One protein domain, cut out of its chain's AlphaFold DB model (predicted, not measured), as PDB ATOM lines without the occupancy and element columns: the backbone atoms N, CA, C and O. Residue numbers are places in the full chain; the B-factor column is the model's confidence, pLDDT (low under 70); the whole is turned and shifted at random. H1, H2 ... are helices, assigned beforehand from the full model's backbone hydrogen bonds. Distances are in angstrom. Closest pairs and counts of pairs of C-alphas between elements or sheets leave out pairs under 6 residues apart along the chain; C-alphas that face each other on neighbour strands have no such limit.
ATOM      1  N   THR A 165     204.305 211.828 136.624       80.56
ATOM      2  CA  THR A 165     204.721 210.943 135.528       80.56
ATOM      3  C   THR A 165     205.688 211.626 134.552       80.56
ATOM      4  O   THR A 165     206.701 211.043 134.155       80.56
ATOM      5  N   CYS A 166     205.416 212.874 134.158       82.56
ATOM      6  CA  CYS A 166     206.305 213.639 133.280       82.56
ATOM      7  C   CYS A 166     207.563 214.120 134.012       82.56
ATOM      8  O   CYS A 166     208.638 214.165 133.412       82.56
ATOM      9  N   ARG A 167     207.447 214.415 135.310       79.56
ATOM     10  CA  ARG A 167     208.550 214.823 136.182       79.56
ATOM     11  C   ARG A 167     209.561 213.695 136.374       79.56
ATOM     12  O   ARG A 167     210.749 213.922 136.160       79.56
ATOM     13  N   LEU A 168     209.100 212.482 136.690       78.62
ATOM     14  CA  LEU A 168     209.948 211.289 136.830       78.62
ATOM     15  C   LEU A 168     210.720 210.984 135.544       78.62
ATOM     16  O   LEU A 168     211.878 210.582 135.580       78.62
ATOM     17  N   ARG A 169     210.091 211.230 134.394       77.38
ATOM     18  CA  ARG A 169     210.671 210.968 133.072       77.38
ATOM     19  C   ARG A 169     211.430 212.160 132.488       77.38
ATOM     20  O   ARG A 169     211.881 212.073 131.351       77.38
ATOM     21  N   ARG A 170     211.551 213.266 133.239       80.00
ATOM     22  CA  ARG A 170     212.195 214.529 132.829       80.00
ATOM     23  C   ARG A 170     211.729 215.031 131.454       80.00
ATOM     24  O   ARG A 170     212.511 215.565 130.674       80.00
ATOM     25  N   VAL A 171     210.444 214.862 131.152       77.75
ATOM     26  CA  VAL A 171     209.830 215.327 129.902       77.75
ATOM     27  C   VAL A 171     208.922 216.522 130.161       77.75
ATOM     28  O   VAL A 171     208.289 216.619 131.212       77.75
ATOM     29  N   ARG A 172     208.821 217.421 129.176       76.88
ATOM     30  CA  ARG A 172     207.901 218.560 129.249       76.88
ATOM     31  C   ARG A 172     206.461 218.054 129.365       76.88
ATOM     32  O   ARG A 172     206.036 217.200 128.587       76.88
ATOM     33  N   CYS A 173     205.751 218.586 130.349       81.44
ATOM     34  CA  CYS A 173     204.339 218.337 130.578       81.44
ATOM     35  C   CYS A 173     203.554 219.555 130.110       81.44
ATOM     36  O   CYS A 173     203.901 220.679 130.466       81.44
ATOM     37  N   ASP A 174     202.502 219.318 129.348       82.00
ATOM     38  CA  ASP A 174     201.573 220.334 128.869       82.00
ATOM     39  C   ASP A 174     200.262 220.334 129.668       82.00
ATOM     40  O   ASP A 174     199.332 221.025 129.294       82.00
ATOM     41  N   LEU A 175     200.162 219.607 130.794       75.94
ATOM     42  CA  LEU A 175     198.909 219.517 131.568       75.94
ATOM     43  C   LEU A 175     198.373 220.889 132.016       75.94
ATOM     44  O   LEU A 175     197.170 221.078 132.121       75.94
ATOM     45  N   MET A 176     199.269 221.841 132.284       66.44
ATOM     46  CA  MET A 176     198.914 223.218 132.652       66.44
ATOM     47  C   MET A 176     198.516 224.093 131.459       66.44
ATOM     48  O   MET A 176     197.957 225.163 131.668       66.44
ATOM     49  N   GLU A 177     198.842 223.660 130.244       74.44
ATOM     50  CA  GLU A 177     198.502 224.316 128.979       74.44
ATOM     51  C   GLU A 177     197.208 223.712 128.377       74.44
ATOM     52  O   GLU A 177     196.657 224.264 127.431       74.44
ATOM     53  N   GLN A 178     196.706 222.594 128.929       70.81
ATOM     54  CA  GLN A 178     195.456 221.943 128.522       70.81
ATOM     55  C   GLN A 178     194.221 222.609 129.174       70.81
ATOM     56  O   GLN A 178     194.321 223.096 130.306       70.81
ATOM     57  N   PRO A 179     193.048 222.585 128.509       64.69
ATOM     58  CA  PRO A 179     191.797 223.122 129.051       64.69
ATOM     59  C   PRO A 179     191.411 222.522 130.417       64.69
ATOM     60  O   PRO A 179     191.725 221.355 130.698       64.69
ATOM     61  N   PRO A 180     190.698 223.274 131.279       56.38
ATOM     62  CA  PRO A 180     190.182 222.747 132.539       56.38
ATOM     63  C   PRO A 180     189.238 221.555 132.285       56.38
ATOM     64  O   PRO A 180     188.371 221.612 131.421       56.38
ATOM     65  N   GLY A 181     189.442 220.450 133.014       58.69
ATOM     66  CA  GLY A 181     188.680 219.197 132.866       58.69
ATOM     67  C   GLY A 181     189.431 218.046 132.175       58.69
ATOM     68  O   GLY A 181     189.001 216.894 132.246       58.69
ATOM     69  N   VAL A 182     190.592 218.308 131.563       69.69
ATOM     70  CA  VAL A 182     191.412 217.261 130.934       69.69
ATOM     71  C   VAL A 182     192.153 216.425 131.992       69.69
ATOM     72  O   VAL A 182     193.044 216.915 132.680       69.69
ATOM     73  N   LYS A 183     191.822 215.127 132.087       71.88
ATOM     74  CA  LYS A 183     192.368 214.188 133.095       71.88
ATOM     75  C   LYS A 183     193.832 213.763 132.872       71.88
ATOM     76  O   LYS A 183     194.417 213.114 133.735       71.88
ATOM     77  N   ALA A 184     194.430 214.054 131.712       80.44
ATOM     78  CA  ALA A 184     195.805 213.651 131.404       80.44
ATOM     79  C   ALA A 184     196.486 214.564 130.375       80.44
ATOM     80  O   ALA A 184     195.877 214.969 129.391       80.44
ATOM     81  N   CYS A 185     197.785 214.819 130.561       84.81
ATOM     82  CA  CYS A 185     198.586 215.600 129.614       84.81
ATOM     83  C   CYS A 185     198.739 214.850 128.283       84.81
ATOM     84  O   CYS A 185     198.628 213.616 128.263       84.81
ATOM     85  N   SER A 186     199.042 215.545 127.183       82.69
ATOM     86  CA  SER A 186     199.112 214.912 125.855       82.69
ATOM     87  C   SER A 186     200.107 213.750 125.831       82.69
ATOM     88  O   SER A 186     199.819 212.689 125.278       82.69
ATOM     89  N   ARG A 187     201.240 213.877 126.534       81.12
ATOM     90  CA  ARG A 187     202.252 212.812 126.623       81.12
ATOM     91  C   ARG A 187     201.809 211.604 127.443       81.12
ATOM     92  O   ARG A 187     202.099 210.476 127.045       81.12
ATOM     93  N   CYS A 188     201.126 211.812 128.566       83.38
ATOM     94  CA  CYS A 188     200.570 210.711 129.357       83.38
ATOM     95  C   CYS A 188     199.442 210.009 128.594       83.38
ATOM     96  O   CYS A 188     199.369 208.782 128.619       83.38
ATOM     97  N   ARG A 189     198.638 210.772 127.839       81.81
ATOM     98  CA  ARG A 189     197.577 210.255 126.968       81.81
ATOM     99  C   ARG A 189     198.139 209.377 125.850       81.81
ATOM    100  O   ARG A 189     197.704 208.242 125.699       81.81
ATOM    101  N   VAL A 190     199.152 209.862 125.124       83.81
ATOM    102  CA  VAL A 190     199.812 209.114 124.034       83.81
ATOM    103  C   VAL A 190     200.475 207.838 124.551       83.81
ATOM    104  O   VAL A 190     200.365 206.788 123.928       83.81
ATOM    105  N   LYS A 191     201.135 207.902 125.711       78.69
ATOM    106  CA  LYS A 191     201.815 206.734 126.287       78.69
ATOM    107  C   LYS A 191     200.895 205.808 127.089       78.69
ATOM    108  O   LYS A 191     201.395 204.825 127.621       78.69
ATOM    109  N   ARG A 192     199.592 206.114 127.180       76.19
ATOM    110  CA  ARG A 192     198.588 205.379 127.974       76.19
ATOM    111  C   ARG A 192     199.022 205.129 129.423       76.19
ATOM    112  O   ARG A 192     198.837 204.044 129.959       76.19
ATOM    113  N   ILE A 193     199.622 206.133 130.058       79.38
ATOM    114  CA  ILE A 193     200.035 206.054 131.466       79.38
ATOM    115  C   ILE A 193     199.174 207.005 132.279       79.38
ATOM    116  O   ILE A 193     198.874 208.115 131.835       79.38
ATOM    117  N   VAL A 194     198.814 206.577 133.486       79.00
ATOM    118  CA  VAL A 194     198.047 207.388 134.431       79.00
ATOM    119  C   VAL A 194     198.810 208.680 134.729       79.00
ATOM    120  O   VAL A 194     199.983 208.676 135.116       79.00
ATOM    121  N   CYS A 195     198.150 209.806 134.483       80.88
ATOM    122  CA  CYS A 195     198.687 211.126 134.761       80.88
ATOM    123  C   CYS A 195     198.309 211.499 136.193       80.88
ATOM    124  O   CYS A 195     197.149 211.794 136.448       80.88
ATOM    125  N   THR A 196     199.265 211.476 137.120       79.88
ATOM    126  CA  THR A 196     199.021 211.939 138.492       79.88
ATOM    127  C   THR A 196     199.388 213.416 138.603       79.88
ATOM    128  O   THR A 196     200.513 213.832 138.312       79.88
ATOM    129  N   ASP A 197     198.406 214.235 138.958       68.50
ATOM    130  CA  ASP A 197     198.471 215.696 138.967       68.50
ATOM    131  C   ASP A 197     198.344 216.282 140.380       68.50
ATOM    132  O   ASP A 197     198.183 217.489 140.533       68.50
ATOM    133  N   ARG A 198     198.499 215.457 141.424       65.75
ATOM    134  CA  ARG A 198     198.332 215.844 142.835       65.75
ATOM    135  C   ARG A 198     199.185 217.058 143.228       65.75
ATOM    136  O   ARG A 198     198.709 217.951 143.921       65.75
ATOM    137  N   TYR A 199     200.427 217.136 142.741       64.62
ATOM    138  CA  TYR A 199     201.295 218.302 142.955       64.62
ATOM    139  C   TYR A 199     200.821 219.558 142.201       64.62
ATOM    140  O   TYR A 199     200.987 220.678 142.686       64.62
ATOM    141  N   ILE A 200     200.223 219.385 141.020       64.88
ATOM    142  CA  ILE A 200     199.663 220.475 140.213       64.88
ATOM    143  C   ILE A 200     198.374 221.002 140.848       64.88
ATOM    144  O   ILE A 200     198.220 222.216 140.946       64.88
ATOM    145  N   GLN A 201     197.493 220.119 141.320       63.59
ATOM    146  CA  GLN A 201     196.264 220.479 142.030       63.59
ATOM    147  C   GLN A 201     196.579 221.249 143.315       63.59
ATOM    148  O   GLN A 201     196.128 222.379 143.465       63.59
ATOM    149  N   TRP A 202     197.483 220.727 144.153       69.69
ATOM    150  CA  TRP A 202     197.947 221.434 145.350       69.69
ATOM    151  C   TRP A 202     198.569 222.796 145.026       69.69
ATOM    152  O   TRP A 202     198.353 223.777 145.734       69.69
ATOM    153  N   LYS A 203     199.350 222.896 143.938       61.81
ATOM    154  CA  LYS A 203     199.940 224.174 143.532       61.81
ATOM    155  C   LYS A 203     198.889 225.155 143.008       61.81
ATOM    156  O   LYS A 203     199.006 226.331 143.324       61.81
ATOM    157  N   ARG A 204     197.864 224.699 142.277       62.31
ATOM    158  CA  ARG A 204     196.718 225.529 141.863       62.31
ATOM    159  C   ARG A 204     195.955 226.049 143.077       62.31
ATOM    160  O   ARG A 204     195.750 227.250 143.168       62.31
ATOM    161  N   GLU A 205     195.623 225.183 144.031       60.31
ATOM    162  CA  GLU A 205     194.954 225.561 145.285       60.31
ATOM    163  C   GLU A 205     195.788 226.554 146.097       60.31
ATOM    164  O   GLU A 205     195.290 227.572 146.568       60.31
ATOM    165  N   ARG A 206     197.094 226.311 146.211       65.69
ATOM    166  CA  ARG A 206     198.006 227.200 146.929       65.69
ATOM    167  C   ARG A 206     198.216 228.536 146.212       65.69
ATOM    168  O   ARG A 206     198.367 229.550 146.884       65.69
ATOM    169  N   ASP A 207     198.269 228.554 144.884       54.28
ATOM    170  CA  ASP A 207     198.414 229.787 144.107       54.28
ATOM    171  C   ASP A 207     197.084 230.588 144.105       54.28
ATOM    172  O   ASP A 207     197.131 231.814 144.190       54.28
ATOM    173  N   LEU A 208     195.921 229.916 144.152       51.75
ATOM    174  CA  LEU A 208     194.599 230.515 144.424       51.75
ATOM    175  C   LEU A 208     194.535 231.148 145.825       51.75
ATOM    176  O   LEU A 208     194.069 232.275 145.974       51.75
ATOM    177  N   LEU A 209     195.061 230.463 146.845       52.84
ATOM    178  CA  LEU A 209     195.116 230.956 148.228       52.84
ATOM    179  C   LEU A 209     196.128 232.095 148.426       52.84
ATOM    180  O   LEU A 209     195.916 232.973 149.258       52.84
ATOM    181  N   LYS A 210     197.241 232.093 147.682       46.50
ATOM    182  CA  LYS A 210     198.299 233.111 147.800       46.50
ATOM    183  C   LYS A 210     198.017 234.390 147.024       46.50
ATOM    184  O   LYS A 210     198.706 235.376 147.267       46.50
ATOM    185  N   ASN A 211     197.071 234.383 146.084       40.44
ATOM    186  CA  ASN A 211     196.794 235.558 145.268       40.44
ATOM    187  C   ASN A 211     195.320 235.624 144.812       40.44
ATOM    188  O   ASN A 211     195.036 235.470 143.621       40.44
TER     189      ASN A 211
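This is residues 165 to 211 of the 694 residues of the protein "Putative fungal zinc cluster transcription factor" of Malassezia pachydermatis (UniProt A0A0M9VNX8). A small head made mostly of loops, with two short helical turns, H1 and H2, in it, gives way to one longer helix, H3, which runs out from it like an arm; residues 205 to 211, of which 205 to 210 belong to H3, stick out free. Within the head, the stretch from residue 169 to residue 185, with no named element, swings round from H1 to H2. The printed part has 47 residues, with three named helices in the order H1, H2, H3 and no named strand; the class is all helix, though the helices hold 22 of the 47 printed residues, under half. The whole is only just compact, close to loose, with a radius of gyration of the C-alphas of 11.3 A, and its outline is elongated, spanning 34 by 21 by 15 A.

The printed part begins with H1, residues 165 to 168. A long link of 17 residues, 169 to 185, joins it to H2, residues 186 to 190. H1 and H2 only just touch, with 3 pairs of C-alphas within 8 A; the closest C-alphas of the two are those of Thr 165 and Cys 188, 7.4 A apart, and their centres are 11.7 A apart. A short link of 7 residues then joins H2 to H3, residues 198 to 210. H2 and H3 are apart, although they follow each other in the chain. H1 and H3 are apart too, and H3 touches no helix. In H2 and H3 every backbone O of residue i is within hydrogen-bond range of N of residue i+4, where both lie in the helix; H1 is too short for such a pair, and its 1 pair of O i and N i+3 is not within range.

H1 begins at C-alpha 165, at (204.721, 210.943, 135.528), and measures 5.4 A from first to last C-alpha. H2 begins at C-alpha 186, at (199.112, 214.912, 125.855), and measures 6.1 A from Ser 186 to Val 190. H3 is the longest helix, with 13 residues and 18.0 A from the C-alpha of Arg 198 to that of Lys 210, which lies at (198.299, 233.111, 147.800).

The two C-alphas farthest apart are those of Lys 191 and Asn 211, at 34.9 A. The first and last printed C-alphas, of Thr 165 and Asn 211, are 27.6 A apart. The printed part has no cut. The mean pLDDT of the printed part, the model's own confidence, is 71.3; 20 of the printed residues are under 70, namely residue 176, residues 179 to 182 and residues 197 to 211. H3 has a mean pLDDT of 60, against 80 for H1 and 83 for H2.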